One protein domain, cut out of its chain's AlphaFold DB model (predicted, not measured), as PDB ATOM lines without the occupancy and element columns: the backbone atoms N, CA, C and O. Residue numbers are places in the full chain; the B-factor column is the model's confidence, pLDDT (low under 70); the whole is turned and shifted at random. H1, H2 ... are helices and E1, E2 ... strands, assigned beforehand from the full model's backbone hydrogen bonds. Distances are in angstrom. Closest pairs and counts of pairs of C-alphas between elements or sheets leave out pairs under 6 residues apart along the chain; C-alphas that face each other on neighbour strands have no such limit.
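Overview. This is residues 3 to 46 and 53 to 156 of the 156 residues of an uncharacterized protein of Peptococcaceae bacterium CEB3 (UniProt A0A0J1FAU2). A twisted sheet of six strands curls round one helix, H4, with H2 packed across one end of H4 and the short H1 packed on H4 nearer the E2 edge. H3 covers part of the sheet's opposite face, and between H2 and H3 a long loop, residues 94 to 117, swings wide of the body, with residues 100 to 105 sticking out free. The printed part has 148 residues with four named helices and six named strands, in the order E1 H1 E2 E3 E4 E5 H2 H3 E6 H4; the mixed sheet runs E2 E3 E1 E4 E6 E5, and the class is mixed, helices and strands. The whole is compact, with a radius of gyration of the C-alphas of 15.3 A, and spans 50 by 36 by 29 A.

Along the chain. E1, residues 3 to 7, begins at C-alpha 3 at (133.368, 173.805, 159.970). H1 follows at residues 12 to 18, then E2 at residues 28 to 32. E3, residues 35 to 41, is 19.6 A from first to last C-alpha. After the cut comes E4, residues 53 to 61, the longest strand by residues, 24.9 A long. E5 takes residues 72 to 76. H2, residues 78 to 93, is the longest helix by residues, 22.5 A long, and ends at C-alpha 93 at (138.120, 163.673, 135.901). H3 holds residues 118 to 125. E6, residues 130 to 136, is 19.5 A long. H4, residues 141 to 154, is 20.2 A long and ends at C-alpha 154 at (135.228, 169.327, 151.441).

Arrangement. E2 and E5 are the edge strands of the sheet, and the others are inner strands. E2 and E3 form a hairpin, antiparallel, with N 30 and O 37 2.9 A apart, within hydrogen-bond range. E3 and E1 are parallel, with N 5 and O 38 at 2.8 A. E1 and E4 are parallel too, with N 6 and O 56 at 2.8 A. E4 and E6 are parallel at 17 degrees between their directions, with N 133 and O 57 at 2.8 A. E6 and E5 are antiparallel, with N 132 and O 75 at 2.7 A. The sheet curls round H4, and the closest C-alphas of H4 and E6 are those of Ala 143 and Val 135, 7.0 A apart. H1 only grazes the sheet with its residues 14 to 18. H1 and H4 touch, the C-alphas of Gly 17 and Val 148 being closest at 5.8 A, at a steep tilt of 38 degrees, the same way. H2 touches H4 with residues 80 to 87 alone, closest at the C-alphas of Met 84 and Met 154, 6.5 A, at a steep tilt of 64 degrees, opposite ways. H2 stands up from the sheet at 51 degrees. H3 is on the opposite face from H2, over E6, at a height over the sheet of 10.1 A; it touches no helix. In H1, H2, H3 and H4 every O i to N i+4 pair is within hydrogen-bond range.

Size, cuts and confidence. The two C-alphas farthest apart are those of Gly 24 and Ser 103, 50.7 A. Residues 47 to 52 are not printed, and C-alphas 46 and 53 lie 11.8 A apart across this cut. The link from H2 to H3, 24 residues, is long; its C-alphas lie 14 to 26 A from the mean of all C-alphas. The mean pLDDT of the printed part is 82.2, and 28 residues are under 70: residues 25 to 26, 42 to 46, 62 to 65 and 100 to 116.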
ATOM      1  N   ASN A   3     132.209 174.675 160.120       89.81
ATOM      2  CA  ASN A   3     133.368 173.805 159.970       89.81
ATOM      3  C   ASN A   3     134.424 174.262 160.955       89.81
ATOM      4  O   ASN A   3     134.769 175.445 160.975       89.81
ATOM      5  N   ILE A   4     134.930 173.331 161.751       89.75
ATOM      6  CA  ILE A   4     136.039 173.606 162.653       89.75
ATOM      7  C   ILE A   4     137.264 172.885 162.121       89.75
ATOM      8  O   ILE A   4     137.215 171.681 161.904       89.75
ATOM      9  N   ILE A   5     138.339 173.628 161.894       90.81
ATOM     10  CA  ILE A   5     139.635 173.099 161.497       90.81
ATOM     11  C   ILE A   5     140.537 173.110 162.723       90.81
ATOM     12  O   ILE A   5     140.765 174.173 163.291       90.81
ATOM     13  N   TYR A   6     141.077 171.959 163.099       88.25
ATOM     14  CA  TYR A   6     142.183 171.849 164.040       88.25
ATOM     15  C   TYR A   6     143.465 171.653 163.258       88.25
ATOM     16  O   TYR A   6     143.530 170.800 162.377       88.25
ATOM     17  N   SER A   7     144.480 172.451 163.563       88.25
ATOM     18  CA  SER A   7     145.795 172.322 162.946       88.25
ATOM     19  C   SER A   7     146.824 171.982 164.012       88.25
ATOM     20  O   SER A   7     147.182 172.844 164.815       88.25
ATOM     21  N   GLU A   8     147.327 170.747 163.996       85.06
ATOM     22  CA  GLU A   8     148.476 170.327 164.813       85.06
ATOM     23  C   GLU A   8     149.783 170.972 164.326       85.06
ATOM     24  O   GLU A   8     150.761 171.097 165.060       85.06
ATOM     25  N   VAL A   9     149.795 171.410 163.065       85.06
ATOM     26  CA  VAL A   9     150.919 172.088 162.417       85.06
ATOM     27  C   VAL A   9     150.755 173.602 162.431       85.06
ATOM     28  O   VAL A   9     149.663 174.126 162.655       85.06
ATOM     29  N   SER A  10     151.838 174.326 162.123       87.50
ATOM     30  CA  SER A  10     151.776 175.778 161.945       87.50
ATOM     31  C   SER A  10     150.721 176.149 160.887       87.50
ATOM     32  O   SER A  10     150.861 175.761 159.722       87.50
ATOM     33  N   PRO A  11     149.680 176.920 161.248       86.69
ATOM     34  CA  PRO A  11     148.505 177.082 160.398       86.69
ATOM     35  C   PRO A  11     148.673 178.097 159.258       86.69
ATOM     36  O   PRO A  11     147.717 178.351 158.529       86.69
ATOM     37  N   GLY A  12     149.850 178.710 159.083       91.69
ATOM     38  CA  GLY A  12     150.051 179.831 158.151       91.69
ATOM     39  C   GLY A  12     149.556 179.558 156.725       91.69
ATOM     40  O   GLY A  12     148.890 180.402 156.124       91.69
ATOM     41  N   PHE A  13     149.810 178.353 156.212       93.44
ATOM     42  CA  PHE A  13     149.369 177.946 154.877       93.44
ATOM     43  C   PHE A  13     147.846 177.734 154.790       93.44
ATOM     44  O   PHE A  13     147.255 178.032 153.754       93.44
ATOM     45  N   LEU A  14     147.192 177.283 155.870       93.69
ATOM     46  CA  LEU A  14     145.730 177.164 155.948       93.69
ATOM     47  C   LEU A  14     145.077 178.544 156.009       93.69
ATOM     48  O   LEU A  14     144.122 178.800 155.281       93.69
ATOM     49  N   ILE A  15     145.626 179.453 156.819       94.31
ATOM     50  CA  ILE A  15     145.142 180.835 156.935       94.31
ATOM     51  C   ILE A  15     145.168 181.512 155.562       94.31
ATOM     52  O   ILE A  15     144.153 182.043 155.114       94.31
ATOM     53  N   GLN A  16     146.305 181.444 154.865       93.62
ATOM     54  CA  GLN A  16     146.454 182.034 153.533       93.62
ATOM     55  C   GLN A  16     145.598 181.318 152.482       93.62
ATOM     56  O   GLN A  16     144.883 181.965 151.719       93.62
ATOM     57  N   GLY A  17     145.645 179.985 152.446       92.56
ATOM     58  CA  GLY A  17     144.973 179.172 151.432       92.56
ATOM     59  C   GLY A  17     143.445 179.202 151.509       92.56
ATOM     60  O   GLY A  17     142.773 179.059 150.483       92.56
ATOM     61  N   LEU A  18     142.895 179.417 152.707       93.19
ATOM     62  CA  LEU A  18     141.454 179.507 152.958       93.19
ATOM     63  C   LEU A  18     140.963 180.958 153.111       93.19
ATOM     64  O   LEU A  18     139.759 181.177 153.219       93.19
ATOM     65  N   GLY A  19     141.864 181.948 153.090       93.00
ATOM     66  CA  GLY A  19     141.514 183.366 153.218       93.00
ATOM     67  C   GLY A  19     140.930 183.723 154.586       93.00
ATOM     68  O   GLY A  19     139.943 184.456 154.663       93.00
ATOM     69  N   LEU A  20     141.500 183.171 155.659       93.62
ATOM     70  CA  LEU A  20     141.016 183.381 157.023       93.62
ATOM     71  C   LEU A  20     141.573 184.678 157.619       93.62
ATOM     72  O   LEU A  20     142.658 185.136 157.262       93.62
ATOM     73  N   HIS A  21     140.836 185.249 158.566       93.19
ATOM     74  CA  HIS A  21     141.230 186.435 159.322       93.19
ATOM     75  C   HIS A  21     141.157 186.155 160.827       93.19
ATOM     76  O   HIS A  21     140.370 185.302 161.233       93.19
ATOM     77  N   PRO A  22     141.955 186.842 161.662       90.94
ATOM     78  CA  PRO A  22     141.873 186.693 163.114       90.94
ATOM     79  C   PRO A  22     140.456 186.982 163.626       90.94
ATOM     80  O   PRO A  22     139.856 187.979 163.219       90.94
ATOM     81  N   ASP A  23     139.940 186.132 164.513       84.19
ATOM     82  CA  ASP A  23     138.597 186.288 165.096       84.19
ATOM     83  C   ASP A  23     138.565 187.134 166.382       84.19
ATOM     84  O   ASP A  23     137.499 187.566 166.814       84.19
ATOM     85  N   GLY A  24     139.737 187.422 166.956       73.81
ATOM     86  CA  GLY A  24     139.901 188.238 168.160       73.81
ATOM     87  C   GLY A  24     139.890 187.460 169.478       73.81
ATOM     88  O   GLY A  24     140.245 188.047 170.498       73.81
ATOM     89  N   GLU A  25     139.557 186.167 169.475       68.50
ATOM     90  CA  GLU A  25     139.467 185.357 170.697       68.50
ATOM     91  C   GLU A  25     140.551 184.290 170.806       68.50
ATOM     92  O   GLU A  25     140.831 183.881 171.931       68.50
ATOM     93  N   SER A  26     141.177 183.888 169.689       68.69
ATOM     94  CA  SER A  26     142.439 183.106 169.564       68.69
ATOM     95  C   SER A  26     142.487 182.238 168.296       68.69
ATOM     96  O   SER A  26     143.485 181.564 168.034       68.69
ATOM     97  N   GLY A  27     141.437 182.280 167.476       84.31
ATOM     98  CA  GLY A  27     141.335 181.533 166.235       84.31
ATOM     99  C   GLY A  27     141.390 182.415 164.993       84.31
ATOM    100  O   GLY A  27     141.642 183.627 165.019       84.31
ATOM    101  N   TYR A  28     141.133 181.764 163.864       91.44
ATOM    102  CA  TYR A  28     140.919 182.433 162.592       91.44
ATOM    103  C   TYR A  28     139.559 182.038 162.035       91.44
ATOM    104  O   TYR A  28     139.211 180.860 162.004       91.44
ATOM    105  N   ALA A  29     138.806 183.014 161.549       92.25
ATOM    106  CA  ALA A  29     137.492 182.811 160.973       92.25
ATOM    107  C   ALA A  29     137.485 183.104 159.470       92.25
ATOM    108  O   ALA A  29     138.300 183.861 158.939       92.25
ATOM    109  N   GLY A  30     136.537 182.500 158.764       92.81
ATOM    110  CA  GLY A  30     136.340 182.724 157.339       92.81
ATOM    111  C   GLY A  30     135.069 182.073 156.817       92.81
ATOM    112  O   GLY A  30     134.277 181.505 157.573       92.81
ATOM    113  N   LYS A  31     134.862 182.172 155.502       92.12
ATOM    114  CA  LYS A  31     133.733 181.540 154.812       92.12
ATOM    115  C   LYS A  31     134.171 180.968 153.468       92.12
ATOM    116  O   LYS A  31     134.871 181.635 152.712       92.12
ATOM    117  N   ILE A  32     133.698 179.765 153.150       88.62
ATOM    118  CA  ILE A  32     133.768 179.174 151.807       88.62
ATOM    119  C   ILE A  32     132.334 178.920 151.353       88.62
ATOM    120  O   ILE A  32     131.596 178.148 151.962       88.62
ATOM    121  N   GLY A  33     131.897 179.632 150.312       86.94
ATOM    122  CA  GLY A  33     130.499 179.598 149.884       86.94
ATOM    123  C   GLY A  33     129.552 180.031 151.013       86.94
ATOM    124  O   GLY A  33     129.641 181.152 151.511       86.94
ATOM    125  N   ARG A  34     128.638 179.137 151.414       87.38
ATOM    126  CA  ARG A  34     127.683 179.351 152.526       87.38
ATOM    127  C   ARG A  34     128.161 178.764 153.858       87.38
ATOM    128  O   ARG A  34     127.416 178.777 154.838       87.38
ATOM    129  N   ASN A  35     129.366 178.210 153.883       89.25
ATOM    130  CA  ASN A  35     129.892 177.468 155.011       89.25
ATOM    131  C   ASN A  35     130.862 178.332 155.812       89.25
ATOM    132  O   ASN A  35     131.757 178.969 155.255       89.25
ATOM    133  N   GLU A  36     130.650 178.373 157.124       91.19
ATOM    134  CA  GLU A  36     131.482 179.133 158.052       91.19
ATOM    135  C   GLU A  36     132.655 178.268 158.494       91.19
ATOM    136  O   GLU A  36     132.495 177.059 158.681       91.19
ATOM    137  N   ILE A  37     133.827 178.879 158.625       92.19
ATOM    138  CA  ILE A  37     135.074 178.204 158.973       92.19
ATOM    139  C   ILE A  37     135.640 178.868 160.209       92.19
ATOM    140  O   ILE A  37     135.752 180.092 160.265       92.19
ATOM    141  N   MET A  38     136.021 178.040 161.166       91.62
ATOM    142  CA  MET A  38     136.800 178.416 162.329       91.62
ATOM    143  C   MET A  38     138.036 177.531 162.362       91.62
ATOM    144  O   MET A  38     137.917 176.314 162.308       91.62
ATOM    145  N   LEU A  39     139.212 178.131 162.425       90.94
ATOM    146  CA  LEU A  39     140.488 177.449 162.533       90.94
ATOM    147  C   LEU A  39     141.048 177.675 163.934       90.94
ATOM    148  O   LEU A  39     141.236 178.817 164.356       90.94
ATOM    149  N   LEU A  40     141.342 176.570 164.604       87.31
ATOM    150  CA  LEU A  40     141.906 176.489 165.938       87.31
ATOM    151  C   LEU A  40     143.295 175.841 165.843       87.31
ATOM    152  O   LEU A  40     143.480 174.820 165.174       87.31
ATOM    153  N   ALA A  41     144.290 176.461 166.474       76.00
ATOM    154  CA  ALA A  41     145.631 175.890 166.574       76.00
ATOM    155  C   ALA A  41     145.674 174.771 167.635       76.00
ATOM    156  O   ALA A  41     144.800 174.702 168.496       76.00
ATOM    157  N   ALA A  42     146.690 173.904 167.559       65.31
ATOM    158  CA  ALA A  42     146.864 172.677 168.355       65.31
ATOM    159  C   ALA A  42     146.669 172.812 169.881       65.31
ATOM    160  O   ALA A  42     146.371 171.840 170.566       65.31
ATOM    161  N   ASP A  43     146.872 174.005 170.430       64.44
ATOM    162  CA  ASP A  43     146.759 174.333 171.851       64.44
ATOM    163  C   ASP A  43     145.322 174.633 172.314       64.44
ATOM    164  O   ASP A  43     145.074 174.790 173.514       64.44
ATOM    165  N   HIS A  44     144.359 174.680 171.392       60.94
ATOM    166  CA  HIS A  44     142.971 175.013 171.689       60.94
ATOM    167  C   HIS A  44     142.132 173.754 171.887       60.94
ATOM    168  O   HIS A  44     142.084 172.862 171.041       60.94
ATOM    169  N   ARG A  45     141.418 173.695 173.018       56.84
ATOM    170  CA  ARG A  45     140.443 172.630 173.271       56.84
ATOM    171  C   ARG A  45     139.294 172.726 172.283       56.84
ATOM    172  O   ARG A  45     138.811 173.821 171.996       56.84
ATOM    173  N   VAL A  46     138.814 171.562 171.853       57.78
ATOM    174  CA  VAL A  46     137.588 171.458 171.068       57.78
ATOM    175  C   VAL A  46     136.457 172.120 171.859       57.78
ATOM    176  O   VAL A  46     136.187 171.678 172.980       57.78
ATOM    177  N   GLY A  53     128.093 171.152 163.448       80.00
ATOM    178  CA  GLY A  53     129.293 171.287 162.630       80.00
ATOM    179  C   GLY A  53     130.056 169.998 162.377       80.00
ATOM    180  O   GLY A  53     129.809 168.974 163.007       80.00
ATOM    181  N   GLN A  54     131.000 170.087 161.446       89.81
ATOM    182  CA  GLN A  54     131.948 169.025 161.125       89.81
ATOM    183  C   GLN A  54     133.378 169.459 161.456       89.81
ATOM    184  O   GLN A  54     133.714 170.648 161.391       89.81
ATOM    185  N   VAL A  55     134.204 168.489 161.827       89.69
ATOM    186  CA  VAL A  55     135.584 168.689 162.263       89.69
ATOM    187  C   VAL A  55     136.560 168.272 161.169       89.69
ATOM    188  O   VAL A  55     136.446 167.192 160.597       89.69
ATOM    189  N   PHE A  56     137.539 169.125 160.902       91.44
ATOM    190  CA  PHE A  56     138.670 168.867 160.025       91.44
ATOM    191  C   PHE A  56     139.937 168.919 160.855       91.44
ATOM    192  O   PHE A  56     140.332 169.985 161.305       91.44
ATOM    193  N   GLU A  57     140.584 167.791 161.062       89.69
ATOM    194  CA  GLU A  57     141.887 167.764 161.713       89.69
ATOM    195  C   GLU A  57     142.975 167.728 160.641       89.69
ATOM    196  O   GLU A  57     142.901 166.945 159.696       89.69
ATOM    197  N   VAL A  58     143.974 168.595 160.764       90.31
ATOM    198  CA  VAL A  58     145.147 168.646 159.897       90.31
ATOM    199  C   VAL A  58     146.375 168.461 160.767       90.31
ATOM    200  O   VAL A  58     146.636 169.270 161.659       90.31
ATOM    201  N   GLY A  59     147.152 167.424 160.482       88.56
ATOM    202  CA  GLY A  59     148.299 167.077 161.311       88.56
ATOM    203  C   GLY A  59     149.415 166.380 160.558       88.56
ATOM    204  O   GLY A  59     149.464 166.390 159.322       88.56
ATOM    205  N   LEU A  60     150.332 165.800 161.324       85.38
ATOM    206  CA  LEU A  60     151.488 165.082 160.800       85.38
ATOM    207  C   LEU A  60     151.373 163.599 161.112       85.38
ATOM    208  O   LEU A  60     150.977 163.201 162.201       85.38
ATOM    209  N   ALA A  61     151.786 162.784 160.153       82.56
ATOM    210  CA  ALA A  61     152.010 161.370 160.353       82.56
ATOM    211  C   ALA A  61     153.509 161.088 160.285       82.56
ATOM    212  O   ALA A  61     154.215 161.537 159.377       82.56
ATOM    213  N   THR A  62     154.000 160.282 161.220       69.25
ATOM    214  CA  THR A  62     155.328 159.695 161.086       69.25
ATOM    215  C   THR A  62     155.207 158.510 160.135       69.25
ATOM    216  O   THR A  62     154.611 157.487 160.471       69.25
ATOM    217  N   GLY A  63     155.724 158.656 158.916       61.12
ATOM    218  CA  GLY A  63     155.708 157.572 157.942       61.12
ATOM    219  C   GLY A  63     156.581 156.419 158.426       61.12
ATOM    220  O   GLY A  63     157.780 156.591 158.638       61.12
ATOM    221  N   GLY A  64     156.005 155.225 158.572       61.00
ATOM    222  CA  GLY A  64     156.811 154.006 158.506       61.00
ATOM    223  C   GLY A  64     157.477 153.891 157.127       61.00
ATOM    224  O   GLY A  64     157.188 154.675 156.225       61.00
ATOM    225  N   ASN A  65     158.301 152.863 156.906       59.16
ATOM    226  CA  ASN A  65     159.008 152.621 155.628       59.16
ATOM    227  C   ASN A  65     158.098 152.446 154.388       59.16
ATOM    228  O   ASN A  65     158.578 152.105 153.311       59.16
ATOM    229  N   GLN A  66     156.789 152.596 154.556       70.81
ATOM    230  CA  GLN A  66     155.756 152.278 153.597       70.81
ATOM    231  C   GLN A  66     155.044 153.534 153.054       70.81
ATOM    232  O   GLN A  66     154.345 153.432 152.057       70.81
ATOM    233  N   PHE A  67     155.245 154.717 153.650       76.69
ATOM    234  CA  PHE A  67     154.689 155.974 153.135       76.69
ATOM    235  C   PHE A  67     155.789 156.943 152.713       76.69
ATOM    236  O   PHE A  67     156.866 156.985 153.313       76.69
ATOM    237  N   ARG A  68     155.519 157.734 151.678       80.75
ATOM    238  CA  ARG A  68     156.439 158.750 151.171       80.75
ATOM    239  C   ARG A  68     156.165 160.085 151.845       80.75
ATOM    240  O   ARG A  68     155.038 160.414 152.197       80.75
ATOM    241  N   ALA A  69     157.216 160.887 151.963       83.38
ATOM    242  CA  ALA A  69     157.092 162.283 152.354       83.38
ATOM    243  C   ALA A  69     156.053 163.009 151.482       83.38
ATOM    244  O   ALA A  69     156.147 162.990 150.254       83.38
ATOM    245  N   GLY A  70     155.097 163.675 152.125       84.00
ATOM    246  CA  GLY A  70     154.023 164.410 151.463       84.00
ATOM    247  C   GLY A  70     152.782 163.589 151.106       84.00
ATOM    248  O   GLY A  70     151.830 164.181 150.588       84.00
ATOM    249  N   ASP A  71     152.759 162.281 151.385       85.50
ATOM    250  CA  ASP A  71     151.529 161.486 151.313       85.50
ATOM    251  C   ASP A  71     150.516 161.996 152.346       85.50
ATOM    252  O   ASP A  71     150.887 162.405 153.449       85.50
ATOM    253  N   ILE A  72     149.232 161.983 151.980       88.25
ATOM    254  CA  ILE A  72     148.133 162.396 152.859       88.25
ATOM    255  C   ILE A  72     147.351 161.158 153.266       88.25
ATOM    256  O   ILE A  72     146.708 160.509 152.442       88.25
ATOM    257  N   LEU A  73     147.393 160.861 154.557       87.06
ATOM    258  CA  LEU A  73     146.621 159.808 155.187       87.06
ATOM    259  C   LEU A  73     145.282 160.378 155.644       87.06
ATOM    260  O   LEU A  73     145.227 161.470 156.209       87.06
ATOM    261  N   MET A  74     144.206 159.638 155.384       88.88
ATOM    262  CA  MET A  74     142.845 160.087 155.659       88.88
ATOM    263  C   MET A  74     142.130 159.114 156.588       88.88
ATOM    264  O   MET A  74     142.155 157.901 156.384       88.88
ATOM    265  N   LEU A  75     141.455 159.661 157.593       87.56
ATOM    266  CA  LEU A  75     140.571 158.939 158.503       87.56
ATOM    267  C   LEU A  75     139.352 159.815 158.754       87.56
ATOM    268  O   LEU A  75     139.502 161.005 158.970       87.56
ATOM    269  N   GLY A  76     138.144 159.271 158.773       89.62
ATOM    270  CA  GLY A  76     136.970 160.100 159.019       89.62
ATOM    271  C   GLY A  76     135.723 159.303 159.335       89.62
ATOM    272  O   GLY A  76     135.749 158.075 159.419       89.62
ATOM    273  N   SER A  77     134.632 160.033 159.528       90.94
ATOM    274  CA  SER A  77     133.274 159.493 159.483       90.94
ATOM    275  C   SER A  77     132.923 159.093 158.051       90.94
ATOM    276  O   SER A  77     133.329 159.789 157.122       90.94
ATOM    277  N   ASP A  78     132.142 158.023 157.883       90.00
ATOM    278  CA  ASP A  78     131.809 157.441 156.572       90.00
ATOM    279  C   ASP A  78     131.310 158.499 155.573       90.00
ATOM    280  O   ASP A  78     131.858 158.621 154.485       90.00
ATOM    281  N   GLU A  79     130.381 159.368 155.988       91.06
ATOM    282  CA  GLU A  79     129.850 160.450 155.143       91.06
ATOM    283  C   GLU A  79     130.942 161.398 154.612       91.06
ATOM    284  O   GLU A  79     130.904 161.823 153.457       91.06
ATOM    285  N   LEU A  80     131.926 161.752 155.444       92.19
ATOM    286  CA  LEU A  80     132.989 162.677 155.042       92.19
ATOM    287  C   LEU A  80     134.075 161.984 154.225       92.19
ATOM    288  O   LEU A  80     134.660 162.619 153.351       92.19
ATOM    289  N   LEU A  81     134.317 160.696 154.461       91.88
ATOM    290  CA  LEU A  81     135.184 159.899 153.596       91.88
ATOM    291  C   LEU A  81     134.565 159.732 152.206       91.88
ATOM    292  O   LEU A  81     135.248 159.991 151.219       91.88
ATOM    293  N   ASP A  82     133.274 159.409 152.115       92.25
ATOM    294  CA  ASP A  82     132.562 159.281 150.839       92.25
ATOM    295  C   ASP A  82     132.602 160.590 150.042       92.25
ATOM    296  O   ASP A  82     132.926 160.602 148.853       92.25
ATOM    297  N   ARG A  83     132.358 161.724 150.711       91.75
ATOM    298  CA  ARG A  83     132.487 163.051 150.090       91.75
ATOM    299  C   ARG A  83     133.914 163.357 149.641       91.75
ATOM    300  O   ARG A  83     134.092 164.006 148.611       91.75
ATOM    301  N   MET A  84     134.922 162.907 150.386       91.94
ATOM    302  CA  MET A  84     136.320 163.085 150.003       91.94
ATOM    303  C   MET A  84     136.670 162.257 148.768       91.94
ATOM    304  O   MET A  84     137.293 162.783 147.848       91.94
ATOM    305  N   PHE A  85     136.234 160.997 148.705       90.56
ATOM    306  CA  PHE A  85     136.420 160.164 147.517       90.56
ATOM    307  C   PHE A  85     135.729 160.775 146.303       90.56
ATOM    308  O   PHE A  85     136.366 160.934 145.267       90.56
ATOM    309  N   GLN A  86     134.495 161.259 146.455       91.62
ATOM    310  CA  GLN A  86     133.815 161.973 145.379       91.62
ATOM    311  C   GLN A  86     134.597 163.218 144.921       91.62
ATOM    312  O   GLN A  86     134.736 163.461 143.723       91.62
ATOM    313  N   ALA A  87     135.127 164.018 145.852       90.69
ATOM    314  CA  ALA A  87     135.933 165.186 145.504       90.69
ATOM    315  C   ALA A  87     137.223 164.797 144.761       90.69
ATOM    316  O   ALA A  87     137.623 165.492 143.823       90.69
ATOM    317  N   MET A  88     137.856 163.691 145.157       90.19
ATOM    318  CA  MET A  88     139.031 163.135 144.486       90.19
ATOM    319  C   MET A  88     138.697 162.638 143.077       90.19
ATOM    320  O   MET A  88     139.425 162.976 142.147       90.19
ATOM    321  N   ASP A  89     137.568 161.953 142.891       89.94
ATOM    322  CA  ASP A  89     137.087 161.507 141.578       89.94
ATOM    323  C   ASP A  89     136.817 162.702 140.649       89.94
ATOM    324  O   ASP A  89     137.217 162.718 139.485       89.94
ATOM    325  N   GLU A  90     136.177 163.761 141.157       90.38
ATOM    326  CA  GLU A  90     135.954 164.994 140.394       90.38
ATOM    327  C   GLU A  90     137.269 165.691 140.016       90.38
ATOM    328  O   GLU A  90     137.377 166.302 138.945       90.38
ATOM    329  N   MET A  91     138.268 165.635 140.897       88.62
ATOM    330  CA  MET A  91     139.610 166.145 140.630       88.62
ATOM    331  C   MET A  91     140.330 165.282 139.586       88.62
ATOM    332  O   MET A  91     140.989 165.838 138.704       88.62
ATOM    333  N   GLU A  92     140.164 163.961 139.625       88.44
ATOM    334  CA  GLU A  92     140.730 163.025 138.653       88.44
ATOM    335  C   GLU A  92     140.136 163.236 137.259       88.44
ATOM    336  O   GLU A  92     140.871 163.394 136.285       88.44
ATOM    337  N   GLN A  93     138.812 163.375 137.162       88.50
ATOM    338  CA  GLN A  93     138.120 163.673 135.901       88.50
ATOM    339  C   GLN A  93     138.595 164.980 135.248       88.50
ATOM    340  O   GLN A  93     138.473 165.159 134.035       88.50
ATOM    341  N   ARG A  94     139.139 165.910 136.042       86.44
ATOM    342  CA  ARG A  94     139.706 167.186 135.580       86.44
ATOM    343  C   ARG A  94     141.221 167.132 135.361       86.44
ATOM    344  O   ARG A  94     141.807 168.163 135.036       86.44
ATOM    345  N   GLY A  95     141.850 165.973 135.553       81.94
ATOM    346  CA  GLY A  95     143.296 165.780 135.424       81.94
ATOM    347  C   GLY A  95     144.117 166.466 136.519       81.94
ATOM    348  O   GLY A  95     145.283 166.778 136.295       81.94
ATOM    349  N   VAL A  96     143.512 166.754 137.678       80.19
ATOM    350  CA  VAL A  96     144.187 167.398 138.823       80.19
ATOM    351  C   VAL A  96     144.918 166.368 139.683       80.19
ATOM    352  O   VAL A  96     145.992 166.653 140.207       80.19
ATOM    353  N   VAL A  97     144.342 165.175 139.821       81.12
ATOM    354  CA  VAL A  97     144.949 164.012 140.481       81.12
ATOM    355  C   VAL A  97     144.849 162.806 139.554       81.12
ATOM    356  O   VAL A  97     144.107 162.837 138.576       81.12
ATOM    357  N   VAL A  98     145.608 161.760 139.849       76.69
ATOM    358  CA  VAL A  98     145.537 160.476 139.150       76.69
ATOM    359  C   VAL A  98     145.489 159.369 140.189       76.69
ATOM    360  O   VAL A  98     146.231 159.423 141.174       76.69
ATOM    361  N   SER A  99     144.623 158.382 139.988       74.25
ATOM    362  CA  SER A  99     144.676 157.138 140.744       74.25
ATOM    363  C   SER A  99     145.773 156.232 140.178       74.25
ATOM    364  O   SER A  99     145.986 156.148 138.966       74.25
ATOM    365  N   LEU A 100     146.512 155.567 141.065       68.19
ATOM    366  CA  LEU A 100     147.422 154.494 140.680       68.19
ATOM    367  C   LEU A 100     146.687 153.165 140.822       68.19
ATOM    368  O   LEU A 100     145.930 152.959 141.773       68.19
ATOM    369  N   SER A 101     146.901 152.257 139.870       66.19
ATOM    370  CA  SER A 101     146.341 150.915 139.984       66.19
ATOM    371  C   SER A 101     147.008 150.171 141.155       66.19
ATOM    372  O   SER A 101     148.180 150.419 141.440       66.19
ATOM    373  N   PRO A 102     146.332 149.213 141.818       61.81
ATOM    374  CA  PRO A 102     146.949 148.421 142.888       61.81
ATOM    375  C   PRO A 102     148.220 147.670 142.455       61.81
ATOM    376  O   PRO A 102     149.073 147.371 143.280       61.81
ATOM    377  N   SER A 103     148.364 147.366 141.159       61.34
ATOM    378  CA  SER A 103     149.583 146.781 140.585       61.34
ATOM    379  C   SER A 103     150.763 147.756 140.495       61.34
ATOM    380  O   SER A 103     151.901 147.303 140.388       61.34
ATOM    381  N   ASP A 104     150.502 149.062 140.571       57.25
ATOM    382  CA  ASP A 104     151.503 150.134 140.528       57.25
ATOM    383  C   ASP A 104     151.830 150.700 141.926       57.25
ATOM    384  O   ASP A 104     152.744 151.518 142.058       57.25
ATOM    385  N   ASP A 105     151.122 150.250 142.970       56.56
ATOM    386  CA  ASP A 105     151.303 150.689 144.356       56.56
ATOM    387  C   ASP A 105     151.530 149.491 145.309       56.56
ATOM    388  O   ASP A 105     150.576 148.906 145.832       56.56
ATOM    389  N   PRO A 106     152.795 149.105 145.577       54.88
ATOM    390  CA  PRO A 106     153.128 148.011 146.497       54.88
ATOM    391  C   PRO A 106     152.851 148.348 147.975       54.88
ATOM    392  O   PRO A 106     153.161 147.547 148.857       54.88
ATOM    393  N   THR A 107     152.300 149.529 148.256       55.00
ATOM    394  CA  THR A 107     152.172 150.143 149.578       55.00
ATOM    395  C   THR A 107     150.709 150.369 149.976       55.00
ATOM    396  O   THR A 107     150.371 151.340 150.646       55.00
ATOM    397  N   GLN A 108     149.816 149.424 149.646       52.81
ATOM    398  CA  GLN A 108     148.501 149.364 150.297       52.81
ATOM    399  C   GLN A 108     148.663 148.985 151.770       52.81
ATOM    400  O   GLN A 108     149.041 147.860 152.101       52.81
ATOM    401  N   ILE A 109     148.390 149.932 152.666       55.84
ATOM    402  CA  ILE A 109     148.653 149.766 154.096       55.84
ATOM    403  C   ILE A 109     147.406 150.107 154.888       55.84
ATOM    404  O   ILE A 109     146.733 151.109 154.657       55.84
ATOM    405  N   TYR A 110     147.136 149.256 155.866       50.06
ATOM    406  CA  TYR A 110     146.105 149.457 156.863       50.06
ATOM    407  C   TYR A 110     146.688 150.310 157.995       50.06
ATOM    408  O   TYR A 110     147.632 149.886 158.661       50.06
ATOM    409  N   LEU A 111     146.152 151.512 158.213       49.59
ATOM    410  CA  LEU A 111     146.468 152.293 159.410       49.59
ATOM    411  C   LEU A 111     145.950 151.542 160.638       49.59
ATOM    412  O   LEU A 111     144.757 151.235 160.729       49.59
ATOM    413  N   ASP A 112     146.853 151.225 161.566       44.72
ATOM    414  CA  ASP A 112     146.476 150.597 162.823       44.72
ATOM    415  C   ASP A 112     145.564 151.549 163.610       44.72
ATOM    416  O   ASP A 112     145.899 152.709 163.872       44.72
ATOM    417  N   LYS A 113     144.371 151.056 163.953       45.22
ATOM    418  CA  LYS A 113     143.274 151.827 164.560       45.22
ATOM    419  C   LYS A 113     143.623 152.357 165.957       45.22
ATOM    420  O   LYS A 113     142.855 153.143 166.510       45.22
ATOM    421  N   GLU A 114     144.751 151.942 166.532       43.06
ATOM    422  CA  GLU A 114     145.181 152.315 167.880       43.06
ATOM    423  C   GLU A 114     145.911 153.666 167.967       43.06
ATOM    424  O   GLU A 114     145.914 154.264 169.045       43.06
ATOM    425  N   ALA A 115     146.419 154.218 166.858       49.97
ATOM    426  CA  ALA A 115     147.122 155.514 166.837       49.97
ATOM    427  C   ALA A 115     146.192 156.743 166.767       49.97
ATOM    428  O   ALA A 115     146.640 157.876 166.626       49.97
ATOM    429  N   VAL A 116     144.883 156.520 166.851       58.19
ATOM    430  CA  VAL A 116     143.870 157.569 166.782       58.19
ATOM    431  C   VAL A 116     143.839 158.324 168.114       58.19
ATOM    432  O   VAL A 116     143.590 157.704 169.158       58.19
ATOM    433  N   SER A 117     144.111 159.634 168.065       71.00
ATOM    434  CA  SER A 117     144.162 160.541 169.219       71.00
ATOM    435  C   SER A 117     142.910 160.415 170.102       71.00
ATOM    436  O   SER A 117     141.834 159.996 169.655       71.00
ATOM    437  N   ALA A 118     143.041 160.753 171.389       75.38
ATOM    438  CA  ALA A 118     141.915 160.713 172.326       75.38
ATOM    439  C   ALA A 118     140.722 161.556 171.830       75.38
ATOM    440  O   ALA A 118     139.570 161.171 172.039       75.38
ATOM    441  N   ASP A 119     141.002 162.643 171.108       78.00
ATOM    442  CA  ASP A 119     139.997 163.534 170.533       78.00
ATOM    443  C   ASP A 119     139.187 162.854 169.431       78.00
ATOM    444  O   ASP A 119     137.958 162.851 169.488       78.00
ATOM    445  N   VAL A 120     139.836 162.170 168.485       80.25
ATOM    446  CA  VAL A 120     139.124 161.463 167.410       80.25
ATOM    447  C   VAL A 120     138.271 160.315 167.959       80.25
ATOM    448  O   VAL A 120     137.155 160.079 167.481       80.25
ATOM    449  N   ARG A 121     138.748 159.611 168.998       81.81
ATOM    450  CA  ARG A 121     137.930 158.605 169.701       81.81
ATOM    451  C   ARG A 121     136.693 159.252 170.322       81.81
ATOM    452  O   ARG A 121     135.586 158.758 170.111       81.81
ATOM    453  N   SER A 122     136.870 160.385 171.000       83.06
ATOM    454  CA  SER A 122     135.771 161.149 171.592       83.06
ATOM    455  C   SER A 122     134.763 161.628 170.542       83.06
ATOM    456  O   SER A 122     133.557 161.470 170.730       83.06
ATOM    457  N   TRP A 123     135.222 162.153 169.401       85.38
ATOM    458  CA  TRP A 123     134.342 162.577 168.306       85.38
ATOM    459  C   TRP A 123     133.522 161.416 167.758       85.38
ATOM    460  O   TRP A 123     132.312 161.556 167.578       85.38
ATOM    461  N   ARG A 124     134.147 160.249 167.566       84.50
ATOM    462  CA  ARG A 124     133.450 159.034 167.132       84.50
ATOM    463  C   ARG A 124     132.387 158.596 168.142       84.50
ATOM    464  O   ARG A 124     131.262 158.309 167.737       84.50
ATOM    465  N   GLU A 125     132.704 158.567 169.435       85.31
ATOM    466  CA  GLU A 125     131.752 158.213 170.501       85.31
ATOM    467  C   GLU A 125     130.570 159.190 170.567       85.31
ATOM    468  O   GLU A 125     129.418 158.777 170.718       85.31
ATOM    469  N   ARG A 126     130.844 160.485 170.378       84.69
ATOM    470  CA  ARG A 126     129.845 161.564 170.342       84.69
ATOM    471  C   ARG A 126     129.105 161.679 169.005       84.69
ATOM    472  O   ARG A 126     128.206 162.508 168.901       84.69
ATOM    473  N   LYS A 127     129.462 160.873 167.996       86.81
ATOM    474  CA  LYS A 127     128.937 160.950 166.618       86.81
ATOM    475  C   LYS A 127     129.100 162.337 165.979       86.81
ATOM    476  O   LYS A 127     128.256 162.768 165.198       86.81
ATOM    477  N   VAL A 128     130.177 163.038 166.316       86.88
ATOM    478  CA  VAL A 128     130.553 164.288 165.653       86.88
ATOM    479  C   VAL A 128     131.115 163.936 164.272       86.88
ATOM    480  O   VAL A 128     132.039 163.126 164.217       86.88
ATOM    481  N   PRO A 129     130.616 164.513 163.164       90.88
ATOM    482  CA  PRO A 129     131.216 164.303 161.850       90.88
ATOM    483  C   PRO A 129     132.649 164.839 161.828       90.88
ATOM    484  O   PRO A 129     132.877 166.006 162.151       90.88
ATOM    485  N   PHE A 130     133.616 164.006 161.446       90.38
ATOM    486  CA  PHE A 130     135.024 164.407 161.390       90.38
ATOM    487  C   PHE A 130     135.772 163.805 160.197       90.38
ATOM    488  O   PHE A 130     135.423 162.725 159.715       90.38
ATOM    489  N   ILE A 131     136.820 164.492 159.752       92.38
ATOM    490  CA  ILE A 131     137.841 163.966 158.851       92.38
ATOM    491  C   ILE A 131     139.217 164.490 159.275       92.38
ATOM    492  O   ILE A 131     139.402 165.682 159.507       92.38
ATOM    493  N   CYS A 132     140.176 163.588 159.388       90.69
ATOM    494  CA  CYS A 132     141.568 163.837 159.711       90.69
ATOM    495  C   CYS A 132     142.394 163.684 158.434       90.69
ATOM    496  O   CYS A 132     142.244 162.697 157.709       90.69
ATOM    497  N   LEU A 133     143.254 164.665 158.170       92.00
ATOM    498  CA  LEU A 133     144.188 164.722 157.055       92.00
ATOM    499  C   LEU A 133     145.601 164.842 157.630       92.00
ATOM    500  O   LEU A 133     146.022 165.919 158.059       92.00
ATOM    501  N   TRP A 134     146.338 163.737 157.636       89.56
ATOM    502  CA  TRP A 134     147.684 163.694 158.198       89.56
ATOM    503  C   TRP A 134     148.724 163.576 157.098       89.56
ATOM    504  O   TRP A 134     148.692 162.650 156.291       89.56
ATOM    505  N   VAL A 135     149.654 164.525 157.066       89.38
ATOM    506  CA  VAL A 135     150.733 164.536 156.078       89.38
ATOM    507  C   VAL A 135     151.922 163.769 156.613       89.38
ATOM    508  O   VAL A 135     152.409 164.059 157.704       89.38
ATOM    509  N   VAL A 136     152.438 162.841 155.818       87.06
ATOM    510  CA  VAL A 136     153.690 162.160 156.129       87.06
ATOM    511  C   VAL A 136     154.843 163.148 156.018       87.06
ATOM    512  O   VAL A 136     155.051 163.765 154.972       87.06
ATOM    513  N   GLU A 137     155.581 163.326 157.110       84.25
ATOM    514  CA  GLU A 137     156.640 164.332 157.185       84.25
ATOM    515  C   GLU A 137     157.741 164.149 156.119       84.25
ATOM    516  O   GLU A 137     158.080 163.018 155.756       84.25
ATOM    517  N   PRO A 138     158.373 165.249 155.657       87.56
ATOM    518  CA  PRO A 138     158.119 166.649 156.025       87.56
ATOM    519  C   PRO A 138     156.930 167.306 155.295       87.56
ATOM    520  O   PRO A 138     156.648 167.028 154.130       87.56
ATOM    521  N   LEU A 139     156.302 168.286 155.956       87.12
ATOM    522  CA  LEU A 139     155.263 169.141 155.368       87.12
ATOM    523  C   LEU A 139     155.867 170.196 154.416       87.12
ATOM    524  O   LEU A 139     156.088 171.352 154.784       87.12
ATOM    525  N   GLY A 140     156.142 169.783 153.178       90.88
ATOM    526  CA  GLY A 140     156.606 170.663 152.099       90.88
ATOM    527  C   GLY A 140     155.491 171.495 151.446       90.88
ATOM    528  O   GLY A 140     154.304 171.262 151.669       90.88
ATOM    529  N   ALA A 141     155.868 172.443 150.581       91.25
ATOM    530  CA  ALA A 141     154.928 173.349 149.905       91.25
ATOM    531  C   ALA A 141     153.873 172.617 149.052       91.25
ATOM    532  O   ALA A 141     152.709 173.012 149.026       91.25
ATOM    533  N   GLU A 142     154.261 171.525 148.386       90.69
ATOM    534  CA  GLU A 142     153.330 170.690 147.618       90.69
ATOM    535  C   GLU A 142     152.270 170.055 148.529       90.69
ATOM    536  O   GLU A 142     151.077 170.134 148.244       90.69
ATOM    537  N   ALA A 143     152.687 169.480 149.661       89.94
ATOM    538  CA  ALA A 143     151.777 168.869 150.623       89.94
ATOM    539  C   ALA A 143     150.847 169.905 151.278       89.94
ATOM    540  O   ALA A 143     149.651 169.656 151.420       89.94
ATOM    541  N   GLN A 144     151.354 171.104 151.585       93.81
ATOM    542  CA  GLN A 144     150.533 172.229 152.048       93.81
ATOM    543  C   GLN A 144     149.460 172.615 151.018       93.81
ATOM    544  O   GLN A 144     148.293 172.785 151.372       93.81
ATOM    545  N   ALA A 145     149.827 172.712 149.735       92.56
ATOM    546  CA  ALA A 145     148.886 173.031 148.662       92.56
ATOM    547  C   ALA A 145     147.826 171.932 148.468       92.56
ATOM    548  O   ALA A 145     146.644 172.242 148.278       92.56
ATOM    549  N   LYS A 146     148.224 170.654 148.565       91.88
ATOM    550  CA  LYS A 146     147.301 169.507 148.546       91.88
ATOM    551  C   LYS A 146     146.300 169.593 149.699       91.88
ATOM    552  O   LYS A 146     145.099 169.574 149.443       91.88
ATOM    553  N   LEU A 147     146.767 169.786 150.936       93.00
ATOM    554  CA  LEU A 147     145.903 169.938 152.111       93.00
ATOM    555  C   LEU A 147     144.885 171.069 151.940       93.00
ATOM    556  O   LEU A 147     143.691 170.849 152.119       93.00
ATOM    557  N   VAL A 148     145.334 172.264 151.545       94.00
ATOM    558  CA  VAL A 148     144.438 173.410 151.306       94.00
ATOM    559  C   VAL A 148     143.375 173.062 150.269       94.00
ATOM    560  O   VAL A 148     142.206 173.400 150.448       94.00
ATOM    561  N   THR A 149     143.765 172.378 149.194       92.88
ATOM    562  CA  THR A 149     142.848 171.983 148.119       92.88
ATOM    563  C   THR A 149     141.789 171.004 148.616       92.88
ATOM    564  O   THR A 149     140.603 171.227 148.366       92.88
ATOM    565  N   LEU A 150     142.195 169.967 149.355       92.56
ATOM    566  CA  LEU A 150     141.289 168.964 149.922       92.56
ATOM    567  C   LEU A 150     140.320 169.591 150.930       92.56
ATOM    568  O   LEU A 150     139.107 169.446 150.797       92.56
ATOM    569  N   VAL A 151     140.843 170.368 151.881       91.88
ATOM    570  CA  VAL A 151     140.038 171.079 152.887       91.88
ATOM    571  C   VAL A 151     139.021 172.002 152.210       91.88
ATOM    572  O   VAL A 151     137.829 171.961 152.515       91.88
ATOM    573  N   ARG A 152     139.459 172.789 151.221       91.12
ATOM    574  CA  ARG A 152     138.581 173.692 150.466       91.12
ATOM    575  C   ARG A 152     137.500 172.949 149.689       91.12
ATOM    576  O   ARG A 152     136.392 173.469 149.574       91.12
ATOM    577  N   ARG A 153     137.804 171.773 149.134       89.69
ATOM    578  CA  ARG A 153     136.828 170.965 148.392       89.69
ATOM    579  C   ARG A 153     135.769 170.365 149.293       89.69
ATOM    580  O   ARG A 153     134.599 170.427 148.945       89.69
ATOM    581  N   MET A 154     136.160 169.884 150.463       88.25
ATOM    582  CA  MET A 154     135.228 169.327 151.441       88.25
ATOM    583  C   MET A 154     134.270 170.357 152.053       88.25
ATOM    584  O   MET A 154     133.195 170.005 152.541       88.25
ATOM    585  N   MET A 155     134.657 171.632 152.049       85.25
ATOM    586  CA  MET A 155     133.871 172.730 152.623       85.25
ATOM    587  C   MET A 155     133.007 173.481 151.606       85.25
ATOM    588  O   MET A 155     132.248 174.361 152.014       85.25
ATOM    589  N   ASN A 156     133.129 173.187 150.312       74.31
ATOM    590  CA  ASN A 156     132.298 173.778 149.260       74.31
ATOM    591  C   ASN A 156     131.077 172.894 148.992       74.31
ATOM    592  O   ASN A 156     129.968 173.462 148.897       74.31
TER     593      ASN A 156